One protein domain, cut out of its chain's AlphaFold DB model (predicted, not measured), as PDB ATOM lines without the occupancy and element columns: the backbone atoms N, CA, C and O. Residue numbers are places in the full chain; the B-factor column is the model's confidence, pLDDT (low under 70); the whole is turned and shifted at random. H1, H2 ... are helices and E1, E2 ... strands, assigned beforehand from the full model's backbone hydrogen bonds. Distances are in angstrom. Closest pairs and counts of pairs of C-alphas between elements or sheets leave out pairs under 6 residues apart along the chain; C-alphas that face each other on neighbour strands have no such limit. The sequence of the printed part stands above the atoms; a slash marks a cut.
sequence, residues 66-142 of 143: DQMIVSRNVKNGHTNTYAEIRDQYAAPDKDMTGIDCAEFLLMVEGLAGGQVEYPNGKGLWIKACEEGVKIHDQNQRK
ATOM      1  N   ASP A  66      40.972 -47.510  -8.148       92.75
ATOM      2  CA  ASP A  66      39.789 -46.693  -7.847       92.75
ATOM      3  C   ASP A  66      39.978 -45.182  -8.089       92.75
ATOM      4  O   ASP A  66      39.032 -44.504  -8.483       92.75
ATOM      5  N   GLN A  67      41.185 -44.648  -7.881       94.69
ATOM      6  CA  GLN A  67      41.502 -43.223  -8.049       94.69
ATOM      7  C   GLN A  67      41.986 -42.878  -9.466       94.69
ATOM      8  O   GLN A  67      42.230 -41.708  -9.773       94.69
ATOM      9  N   MET A  68      42.153 -43.869 -10.345       94.88
ATOM     10  CA  MET A  68      42.612 -43.624 -11.710       94.88
ATOM     11  C   MET A  68      41.538 -42.894 -12.512       94.88
ATOM     12  O   MET A  68      40.392 -43.325 -12.577       94.88
ATOM     13  N   ILE A  69      41.918 -41.799 -13.171       95.81
ATOM     14  CA  ILE A  69      41.024 -41.060 -14.071       95.81
ATOM     15  C   ILE A  69      40.773 -41.909 -15.322       95.81
ATOM     16  O   ILE A  69      41.682 -42.119 -16.128       95.81
ATOM     17  N   VAL A  70      39.544 -42.376 -15.511       95.25
ATOM     18  CA  VAL A  70      39.164 -43.240 -16.639       95.25
ATOM     19  C   VAL A  70      38.531 -42.467 -17.788       95.25
ATOM     20  O   VAL A  70      38.604 -42.918 -18.925       95.25
ATOM     21  N   SER A  71      37.955 -41.291 -17.527       95.25
ATOM     22  CA  SER A  71      37.455 -40.399 -18.578       95.25
ATOM     23  C   SER A  71      37.669 -38.931 -18.230       95.25
ATOM     24  O   SER A  71      37.672 -38.548 -17.059       95.25
ATOM     25  N   ARG A  72      37.847 -38.103 -19.258       95.25
ATOM     26  CA  ARG A  72      37.920 -36.646 -19.159       95.25
ATOM     27  C   ARG A  72      37.116 -36.025 -20.285       95.25
ATOM     28  O   ARG A  72      37.363 -36.308 -21.450       95.25
ATOM     29  N   ASN A  73      36.207 -35.127 -19.954       93.31
ATOM     30  CA  ASN A  73      35.531 -34.305 -20.939       93.31
ATOM     31  C   ASN A  73      36.437 -33.123 -21.327       93.31
ATOM     32  O   ASN A  73      36.806 -32.310 -20.479       93.31
ATOM     33  N   VAL A  74      36.804 -33.014 -22.605       92.69
ATOM     34  CA  VAL A  74      37.735 -31.972 -23.083       92.69
ATOM     35  C   VAL A  74      37.097 -30.587 -23.179       92.69
ATOM     36  O   VAL A  74      37.808 -29.589 -23.230       92.69
ATOM     37  N   LYS A  75      35.762 -30.500 -23.183       91.00
ATOM     38  CA  LYS A  75      35.031 -29.230 -23.284       91.00
ATOM     39  C   LYS A  75      34.950 -28.499 -21.946       91.00
ATOM     40  O   LYS A  75      35.048 -27.277 -21.924       91.00
ATOM     41  N   ASN A  76      34.730 -29.221 -20.847       91.88
ATOM     42  CA  ASN A  76      34.556 -28.627 -19.514       91.88
ATOM     43  C   ASN A  76      35.616 -29.066 -18.488       91.88
ATOM     44  O   ASN A  76      35.598 -28.583 -17.359       91.88
ATOM     45  N   GLY A  77      36.529 -29.967 -18.860       92.12
ATOM     46  CA  GLY A  77      37.598 -30.464 -17.994       92.12
ATOM     47  C   GLY A  77      37.142 -31.448 -16.917       92.12
ATOM     48  O   GLY A  77      37.968 -31.870 -16.112       92.12
ATOM     49  N   HIS A  78      35.862 -31.829 -16.886       94.44
ATOM     50  CA  HIS A  78      35.344 -32.763 -15.895       94.44
ATOM     51  C   HIS A  78      35.970 -34.148 -16.083       94.44
ATOM     52  O   HIS A  78      36.024 -34.667 -17.199       94.44
ATOM     53  N   THR A  79      36.442 -34.742 -14.994       95.69
ATOM     54  CA  THR A  79      37.081 -36.060 -14.977       95.69
ATOM     55  C   THR A  79      36.263 -37.023 -14.147       95.69
ATOM     56  O   THR A  79      35.822 -36.636 -13.071       95.69
ATOM     57  N   ASN A  80      36.157 -38.270 -14.600       95.81
ATOM     58  CA  ASN A  80      35.640 -39.361 -13.782       95.81
ATOM     59  C   ASN A  80      36.756 -40.359 -13.488       95.81
ATOM     60  O   ASN A  80      37.535 -40.730 -14.377       95.81
ATOM     61  N   THR A  81      36.799 -40.800 -12.245       96.75
ATOM     62  CA  THR A  81      37.640 -41.869 -11.724       96.75
ATOM     63  C   THR A  81      37.003 -43.237 -11.948       96.75
ATOM     64  O   THR A  81      35.826 -43.350 -12.297       96.75
ATOM     65  N   TYR A  82      37.797 -44.291 -11.773       96.38
ATOM     66  CA  TYR A  82      37.331 -45.670 -11.860       96.38
ATOM     67  C   TYR A  82      36.162 -45.933 -10.904       96.38
ATOM     68  O   TYR A  82      35.128 -46.446 -11.329       96.38
ATOM     69  N   ALA A  83      36.302 -45.519  -9.640       96.12
ATOM     70  CA  ALA A  83      35.259 -45.690  -8.636       96.12
ATOM     71  C   ALA A  83      33.973 -44.942  -9.014       96.12
ATOM     72  O   ALA A  83      32.899 -45.523  -8.939       96.12
ATOM     73  N   GLU A  84      34.068 -43.702  -9.503       96.62
ATOM     74  CA  GLU A  84      32.886 -42.928  -9.912       96.62
ATOM     75  C   GLU A  84      32.111 -43.606 -11.045       96.62
ATOM     76  O   GLU A  84      30.885 -43.664 -10.995       96.62
ATOM     77  N   ILE A  85      32.807 -44.159 -12.045       95.69
ATOM     78  CA  ILE A  85      32.152 -44.907 -13.124       95.69
ATOM     79  C   ILE A  85      31.522 -46.196 -12.587       95.69
ATOM     80  O   ILE A  85      30.355 -46.461 -12.872       95.69
ATOM     81  N   ARG A  86      32.248 -46.977 -11.780       96.00
ATOM     82  CA  ARG A  86      31.715 -48.205 -11.172       96.00
ATOM     83  C   ARG A  86      30.464 -47.922 -10.348       96.00
ATOM     84  O   ARG A  86      29.440 -48.570 -10.534       96.00
ATOM     85  N   ASP A  87      30.539 -46.945  -9.458       95.56
ATOM     86  CA  ASP A  87      29.468 -46.627  -8.521       95.56
ATOM     87  C   ASP A  87      28.262 -46.019  -9.255       95.56
ATOM     88  O   ASP A  87      27.117 -46.309  -8.906       95.56
ATOM     89  N   GLN A  88      28.499 -45.257 -10.331       94.06
ATOM     90  CA  GLN A  88      27.440 -44.770 -11.211       94.06
ATOM     91  C   GLN A  88      26.639 -45.921 -11.825       94.06
ATOM     92  O   GLN A  88      25.415 -45.865 -11.800       94.06
ATOM     93  N   TYR A  89      27.291 -46.960 -12.354       93.19
ATOM     94  CA  TYR A  89      26.593 -48.108 -12.953       93.19
ATOM     95  C   TYR A  89      26.098 -49.136 -11.930       93.19
ATOM     96  O   TYR A  89      25.245 -49.953 -12.259       93.19
ATOM     97  N   ALA A  90      26.583 -49.080 -10.689       94.19
ATOM     98  CA  ALA A  90      26.026 -49.837  -9.569       94.19
ATOM     99  C   ALA A  90      24.718 -49.237  -9.028       94.19
ATOM    100  O   ALA A  90      24.004 -49.901  -8.268       94.19
ATOM    101  N   ALA A  91      24.417 -47.982  -9.374       91.81
ATOM    102  CA  ALA A  91      23.262 -47.267  -8.857       91.81
ATOM    103  C   ALA A  91      21.940 -47.912  -9.332       91.81
ATOM    104  O   ALA A  91      21.844 -48.370 -10.472       91.81
ATOM    105  N   PRO A  92      20.905 -47.973  -8.475       86.00
ATOM    106  CA  PRO A  92      19.657 -48.680  -8.777       86.00
ATOM    107  C   PRO A  92      18.819 -48.013  -9.879       86.00
ATOM    108  O   PRO A  92      17.936 -48.652 -10.437       86.00
ATOM    109  N   ASP A  93      19.079 -46.742 -10.192       85.31
ATOM    110  CA  ASP A  93      18.421 -45.971 -11.251       85.31
ATOM    111  C   ASP A  93      19.063 -46.166 -12.636       85.31
ATOM    112  O   ASP A  93      18.549 -45.655 -13.635       85.31
ATOM    113  N   LYS A  94      20.185 -46.892 -12.714       80.44
ATOM    114  CA  LYS A  94      20.838 -47.237 -13.974       80.44
ATOM    115  C   LYS A  94      20.418 -48.621 -14.430       80.44
ATOM    116  O   LYS A  94      20.922 -49.620 -13.937       80.44
ATOM    117  N   ASP A  95      19.532 -48.649 -15.417       76.50
ATOM    118  CA  ASP A  95      19.223 -49.866 -16.153       76.50
ATOM    119  C   ASP A  95      20.146 -49.983 -17.373       76.50
ATOM    120  O   ASP A  95      20.108 -49.156 -18.287       76.50
ATOM    121  N   MET A  96      21.010 -50.996 -17.348       74.00
ATOM    122  CA  MET A  96      21.924 -51.364 -18.436       74.00
ATOM    123  C   MET A  96      21.498 -52.683 -19.100       74.00
ATOM    124  O   MET A  96      22.292 -53.328 -19.785       74.00
ATOM    125  N   THR A  97      20.250 -53.120 -18.897       74.94
ATOM    126  CA  THR A  97      19.762 -54.401 -19.413       74.94
ATOM    127  C   THR A  97      19.843 -54.446 -20.939       74.94
ATOM    128  O   THR A  97      19.210 -53.664 -21.644       74.94
ATOM    129  N   GLY A  98      20.593 -55.423 -21.453       76.00
ATOM    130  CA  GLY A  98      20.637 -55.743 -22.881       76.00
ATOM    131  C   GLY A  98      21.642 -54.948 -23.717       76.00
ATOM    132  O   GLY A  98      21.626 -55.111 -24.934       76.00
ATOM    133  N   ILE A  99      22.508 -54.129 -23.109       85.50
ATOM    134  CA  ILE A  99      23.606 -53.443 -23.808       85.50
ATOM    135  C   ILE A  99      24.919 -53.680 -23.057       85.50
ATOM    136  O   ILE A  99      25.034 -53.381 -21.870       85.50
ATOM    137  N   ASP A 100      25.941 -54.159 -23.765       91.44
ATOM    138  CA  ASP A 100      27.285 -54.311 -23.208       91.44
ATOM    139  C   ASP A 100      27.966 -52.949 -22.979       91.44
ATOM    140  O   ASP A 100      27.871 -52.037 -23.804       91.44
ATOM    141  N   CYS A 101      28.746 -52.814 -21.899       93.00
ATOM    142  CA  CYS A 101      29.468 -51.574 -21.565       93.00
ATOM    143  C   CYS A 101      30.365 -51.061 -22.709       93.00
ATOM    144  O   CYS A 101      30.520 -49.852 -22.883       93.00
ATOM    145  N   ALA A 102      30.943 -51.961 -23.510       93.38
ATOM    146  CA  ALA A 102      31.733 -51.591 -24.684       93.38
ATOM    147  C   ALA A 102      30.873 -50.990 -25.810       93.38
ATOM    148  O   ALA A 102      31.274 -50.006 -26.431       93.38
ATOM    149  N   GLU A 103      29.688 -51.551 -26.056       91.69
ATOM    150  CA  GLU A 103      28.743 -51.038 -27.051       91.69
ATOM    151  C   GLU A 103      28.159 -49.696 -26.603       91.69
ATOM    152  O   GLU A 103      28.134 -48.732 -27.373       91.69
ATOM    153  N   PHE A 104      27.794 -49.595 -25.324       90.19
ATOM    154  CA  PHE A 104      27.338 -48.349 -24.722       90.19
ATOM    155  C   PHE A 104      28.374 -47.232 -24.865       90.19
ATOM    156  O   PHE A 104      28.035 -46.111 -25.248       90.19
ATOM    157  N   LEU A 105      29.651 -47.544 -24.628       90.88
ATOM    158  CA  LEU A 105      30.731 -46.579 -24.790       90.88
ATOM    159  C   LEU A 105      30.808 -46.034 -26.220       90.88
ATOM    160  O   LEU A 105      30.901 -44.822 -26.403       90.88
ATOM    161  N   LEU A 106      30.717 -46.905 -27.229       90.12
ATOM    162  CA  LEU A 106      30.739 -46.496 -28.637       90.12
ATOM    163  C   LEU A 106      29.550 -45.595 -28.993       90.12
ATOM    164  O   LEU A 106      29.721 -44.607 -29.712       90.12
ATOM    165  N   MET A 107      28.361 -45.896 -28.463       86.69
ATOM    166  CA  MET A 107      27.181 -45.049 -28.650       86.69
ATOM    167  C   MET A 107      27.377 -43.664 -28.026       86.69
ATOM    168  O   MET A 107      27.149 -42.648 -28.684       86.69
ATOM    169  N   VAL A 108      27.850 -43.607 -26.776       85.06
ATOM    170  CA  VAL A 108      28.091 -42.342 -26.069       85.06
ATOM    171  C   VAL A 108      29.185 -41.523 -26.746       85.06
ATOM    172  O   VAL A 108      29.033 -40.313 -26.873       85.06
ATOM    173  N   GLU A 109      30.259 -42.145 -27.229       86.19
ATOM    174  CA  GLU A 109      31.318 -41.439 -27.957       86.19
ATOM    175  C   GLU A 109      30.823 -40.832 -29.272       86.19
ATOM    176  O   GLU A 109      31.190 -39.698 -29.601       86.19
ATOM    177  N   GLY A 110      29.959 -41.554 -29.994       84.00
ATOM    178  CA  GLY A 110      29.300 -41.046 -31.195       84.00
ATOM    179  C   GLY A 110      28.459 -39.800 -30.906       84.00
ATOM    180  O   GLY A 110      28.528 -38.822 -31.649       84.00
ATOM    181  N   LEU A 111      27.730 -39.796 -29.786       85.25
ATOM    182  CA  LEU A 111      26.924 -38.651 -29.344       85.25
ATOM    183  C   LEU A 111      27.771 -37.500 -28.786       85.25
ATOM    184  O   LEU A 111      27.459 -36.331 -29.008       85.25
ATOM    185  N   ALA A 112      28.854 -37.815 -28.078       81.69
ATOM    186  CA  ALA A 112      29.765 -36.833 -27.504       81.69
ATOM    187  C   ALA A 112      30.641 -36.147 -28.565       81.69
ATOM    188  O   ALA A 112      31.332 -35.179 -28.247       81.69
ATOM    189  N   GLY A 113      30.644 -36.630 -29.813       81.00
ATOM    190  CA  GLY A 113      31.389 -36.026 -30.918       81.00
ATOM    191  C   GLY A 113      32.894 -35.953 -30.651       81.00
ATOM    192  O   GLY A 113      33.531 -34.961 -31.001       81.00
ATOM    193  N   GLY A 114      33.451 -36.954 -29.960       80.44
ATOM    194  CA  GLY A 114      34.869 -36.975 -29.583       80.44
ATOM    195  C   GLY A 114      35.257 -36.009 -28.456       80.44
ATOM    196  O   GLY A 114      36.436 -35.725 -28.283       80.44
ATOM    197  N   GLN A 115      34.297 -35.499 -27.674       88.94
ATOM    198  CA  GLN A 115      34.573 -34.595 -26.545       88.94
ATOM    199  C   GLN A 115      34.990 -35.314 -25.250       88.94
ATOM    200  O   GLN A 115      35.079 -34.679 -24.198       88.94
ATOM    201  N   VAL A 116      35.235 -36.623 -25.300       92.56
ATOM    202  CA  VAL A 116      35.677 -37.417 -24.151       92.56
ATOM    203  C   VAL A 116      36.982 -38.118 -24.499       92.56
ATOM    204  O   VAL A 116      37.076 -38.834 -25.491       92.56
ATOM    205  N   GLU A 117      37.989 -37.908 -23.661       93.25
ATOM    206  CA  GLU A 117      39.265 -38.611 -23.686       93.25
ATOM    207  C   GLU A 117      39.293 -39.691 -22.602       93.25
ATOM    208  O   GLU A 117      38.691 -39.539 -21.538       93.25
ATOM    209  N   TYR A 118      40.056 -40.757 -22.848       94.44
ATOM    210  CA  TYR A 118      40.241 -41.881 -21.925       94.44
ATOM    211  C   TYR A 118      41.734 -42.018 -21.595       94.44
ATOM    212  O   TYR A 118      42.438 -42.768 -22.275       94.44
ATOM    213  N   PRO A 119      42.252 -41.288 -20.587       91.94
ATOM    214  CA  PRO A 119      43.694 -41.172 -20.338       91.94
ATOM    215  C   PRO A 119      44.389 -42.508 -20.052       91.94
ATOM    216  O   PRO A 119      45.527 -42.711 -20.458       91.94
ATOM    217  N   ASN A 120      43.684 -43.423 -19.384       92.31
ATOM    218  CA  ASN A 120      44.157 -44.775 -19.066       92.31
ATOM    219  C   ASN A 120      43.581 -45.843 -20.019       92.31
ATOM    220  O   ASN A 120      43.636 -47.039 -19.742       92.31
ATOM    221  N   GLY A 121      43.026 -45.408 -21.153       92.25
ATOM    222  CA  GLY A 121      42.412 -46.266 -22.157       92.25
ATOM    223  C   GLY A 121      40.953 -46.624 -21.868       92.25
ATOM    224  O   GLY A 121      40.500 -46.698 -20.726       92.25
ATOM    225  N   LYS A 122      40.208 -46.889 -22.946       93.75
ATOM    226  CA  LYS A 122      38.783 -47.259 -22.897       93.75
ATOM    227  C   LYS A 122      38.530 -48.555 -22.128       93.75
ATOM    228  O   LYS A 122      37.499 -48.687 -21.487       93.75
ATOM    229  N   GLY A 123      39.484 -49.490 -22.155       95.19
ATOM    230  CA  GLY A 123      39.369 -50.766 -21.446       95.19
ATOM    231  C   GLY A 123      39.182 -50.601 -19.938       95.19
ATOM    232  O   GLY A 123      38.394 -51.330 -19.346       95.19
ATOM    233  N   LEU A 124      39.832 -49.604 -19.327       94.69
ATOM    234  CA  LEU A 124      39.690 -49.353 -17.892       94.69
ATOM    235  C   LEU A 124      38.311 -48.764 -17.551       94.69
ATOM    236  O   LEU A 124      37.721 -49.124 -16.538       94.69
ATOM    237  N   TRP A 125      37.763 -47.922 -18.432       95.38
ATOM    238  CA  TRP A 125      36.389 -47.429 -18.317       95.38
ATOM    239  C   TRP A 125      35.364 -48.565 -18.454       95.38
ATOM    240  O   TRP A 125      34.443 -48.662 -17.647       95.38
ATOM    241  N   ILE A 126      35.547 -49.449 -19.444       96.00
ATOM    242  CA  ILE A 126      34.662 -50.602 -19.680       96.00
ATOM    243  C   ILE A 126      34.670 -51.525 -18.462       96.00
ATOM    244  O   ILE A 126      33.607 -51.894 -17.976       96.00
ATOM    245  N   LYS A 127      35.855 -51.824 -17.918       96.00
ATOM    246  CA  LYS A 127      36.000 -52.637 -16.707       96.00
ATOM    247  C   LYS A 127      35.239 -52.035 -15.517       96.00
ATOM    248  O   LYS A 127      34.477 -52.750 -14.871       96.00
ATOM    249  N   ALA A 128      35.389 -50.729 -15.271       96.06
ATOM    250  CA  ALA A 128      34.663 -50.035 -14.205       96.06
ATOM    251  C   ALA A 128      33.140 -50.151 -14.384       96.06
ATOM    252  O   ALA A 128      32.423 -50.476 -13.440       96.06
ATOM    253  N   CYS A 129      32.658 -49.938 -15.610       95.38
ATOM    254  CA  CYS A 129      31.249 -50.078 -15.962       95.38
ATOM    255  C   CYS A 129      30.729 -51.502 -15.703       95.38
ATOM    256  O   CYS A 129      29.719 -51.672 -15.022       95.38
ATOM    257  N   GLU A 130      31.441 -52.533 -16.168       95.12
ATOM    258  CA  GLU A 130      31.047 -53.935 -15.977       95.12
ATOM    259  C   GLU A 130      31.005 -54.338 -14.500       95.12
ATOM    260  O   GLU A 130      30.139 -55.109 -14.086       95.12
ATOM    261  N   GLU A 131      31.947 -53.851 -13.691       95.25
ATOM    262  CA  GLU A 131      31.925 -54.073 -12.244       95.25
ATOM    263  C   GLU A 131      30.722 -53.398 -11.585       95.25
ATOM    264  O   GLU A 131      30.071 -54.017 -10.743       95.25
ATOM    265  N   GLY A 132      30.381 -52.179 -12.011       94.25
ATOM    266  CA  GLY A 132      29.181 -51.478 -11.563       94.25
ATOM    267  C   GLY A 132      27.906 -52.263 -11.865       94.25
ATOM    268  O   GLY A 132      27.133 -52.555 -10.955       94.25
ATOM    269  N   VAL A 133      27.738 -52.709 -13.112       93.44
ATOM    270  CA  VAL A 133      26.578 -53.515 -13.532       93.44
ATOM    271  C   VAL A 133      26.488 -54.822 -12.738       93.44
ATOM    272  O   VAL A 133      25.422 -55.175 -12.240       93.44
ATOM    273  N   LYS A 134      27.611 -55.518 -12.509       92.69
ATOM    274  CA  LYS A 134      27.622 -56.731 -11.668       92.69
ATOM    275  C   LYS A 134      27.120 -56.455 -10.249       92.69
ATOM    276  O   LYS A 134      26.413 -57.294  -9.689       92.69
ATOM    277  N   ILE A 135      27.491 -55.316  -9.659       92.50
ATOM    278  CA  ILE A 135      27.011 -54.901  -8.332       92.50
ATOM    279  C   ILE A 135      25.511 -54.596  -8.386       92.50
ATOM    280  O   ILE A 135      24.770 -55.076  -7.525       92.50
ATOM    281  N   HIS A 136      25.054 -53.866  -9.407       90.62
ATOM    282  CA  HIS A 136      23.635 -53.586  -9.630       90.62
ATOM    283  C   HIS A 136      22.814 -54.887  -9.684       90.62
ATOM    284  O   HIS A 136      21.904 -55.080  -8.878       90.62
ATOM    285  N   ASP A 137      23.204 -55.842 -10.531       89.38
ATOM    286  CA  ASP A 137      22.520 -57.134 -10.693       89.38
ATOM    287  C   ASP A 137      22.520 -57.984  -9.415       89.38
ATOM    288  O   ASP A 137      21.610 -58.777  -9.150       89.38
ATOM    289  N   GLN A 138      23.582 -57.892  -8.612       89.94
ATOM    290  CA  GLN A 138      23.636 -58.551  -7.308       89.94
ATOM    291  C   GLN A 138      22.681 -57.909  -6.300       89.94
ATOM    292  O   GLN A 138      22.146 -58.623  -5.452       89.94
ATOM    293  N   ASN A 139      22.472 -56.596  -6.381       87.19
ATOM    294  CA  ASN A 139      21.550 -55.877  -5.511       87.19
ATOM    295  C   ASN A 139      20.090 -56.152  -5.900       87.19
ATOM    296  O   ASN A 139      19.294 -56.446  -5.012       87.19
ATOM    297  N   GLN A 140      19.766 -56.182  -7.198       84.19
ATOM    298  CA  GLN A 140      18.421 -56.514  -7.703       84.19
ATOM    299  C   GLN A 140      17.983 -57.943  -7.344       84.19
ATOM    300  O   GLN A 140      16.819 -58.197  -7.068       84.19
ATOM    301  N   ARG A 141      18.912 -58.908  -7.300       82.25
ATOM    302  CA  ARG A 141      18.592 -60.296  -6.905       82.25
ATOM    303  C   ARG A 141      18.283 -60.477  -5.416       82.25
ATOM    304  O   ARG A 141      17.856 -61.561  -5.024       82.25
ATOM    305  N   LYS A 142      18.570 -59.477  -4.580       77.50
ATOM    306  CA  LYS A 142      18.333 -59.526  -3.127       77.50
ATOM    307  C   LYS A 142      17.013 -58.872  -2.712       77.50
ATOM    308  O   LYS A 142      16.645 -59.008  -1.547       77.50
TER     309      LYS A 142
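AT A GLANCE: This is residues 66 to 142 of the 143 residues of an uncharacterized protein of Actinomadura bangladeshensis (UniProt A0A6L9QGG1). A small two-stranded hairpin, E1 and E2, stands at one end of an elongated body in which the long helix H3 runs with the shorter helix H1 packed on it. A further helix, H2, meets H3 with its first residues, 101 to 105, and stays apart from H1. The printed part has 77 residues with two named strands and three named helices, in the order E1, E2, H1, H2, H3; the sheet, of order E1 - E2, is antiparallel, and the class is mostly helix. The whole is compact, with a radius of gyration of the C-alphas of 12.4 A, and spans 40 by 26 by 20 A.

IN THESE COORDINATES: Strand E1 covers residues 69 to 73, 11.1 A from first to last C-alpha, and begins with C-alpha 69 at (41.024, -41.060, -14.071). Strand E2 covers residues 79 to 81 and is 6.7 A long. Helix H1, residues 82 to 90, follows with no residue between and is 12.3 A long. Helix H2, residues 101 to 112, is 15.9 A long and begins at C-alpha 101, (29.468, -51.574, -21.565). Helix H3, residues 122 to 140, is the longest at 27.0 A and ends with C-alpha 140 at (18.421, -56.514, -7.703).

HOW THE PARTS SIT: E1 and E2 form a hairpin, antiparallel at 160 degrees between their directions. N 70 and O 80 are 2.8 A apart and N 80 and O 71 are 2.9 A apart, both within hydrogen-bond range. Residues 72 to 73 of E1 also pair, antiparallel, with residues 116 to 117, a stretch too short to be named. The closest C-alphas of E1 and H3 are those of Val 70 and Trp 125, 5.3 A apart; those of E1 and H1 are Val 70 and Tyr 82, 5.7 A apart. H1 and H3 touch, with the C-alphas of Ala 90 and Gly 132 closest at 4.1 A. They run the same way at a steep tilt of 36 degrees, only just past shallow. H2 touches H3 with residues 101 to 105 alone, and H3 touches H2 with residues 126 to 130 alone; their closest C-alphas are those of Cys 101 and Ile 126, 5.6 A apart. Their tilt is steep, 62 degrees, and they run opposite ways. H2 is apart from E1, E2 and H1, and E2 is apart from H3. In H1, H2 and H3 every O i to N i+4 pair is within hydrogen-bond range.

THE WHOLE: The two C-alphas farthest apart are those of Lys 75 and Lys 142, at 40.0 A. The printed part, residues 66 to 142, has no cut. The links E1 to E2 and E2 to H1 are tight, those from H1 to H2 and from H2 to H3 are short, and no link is long. The mean pLDDT of the printed part is 90.6, and no printed residue is under 70.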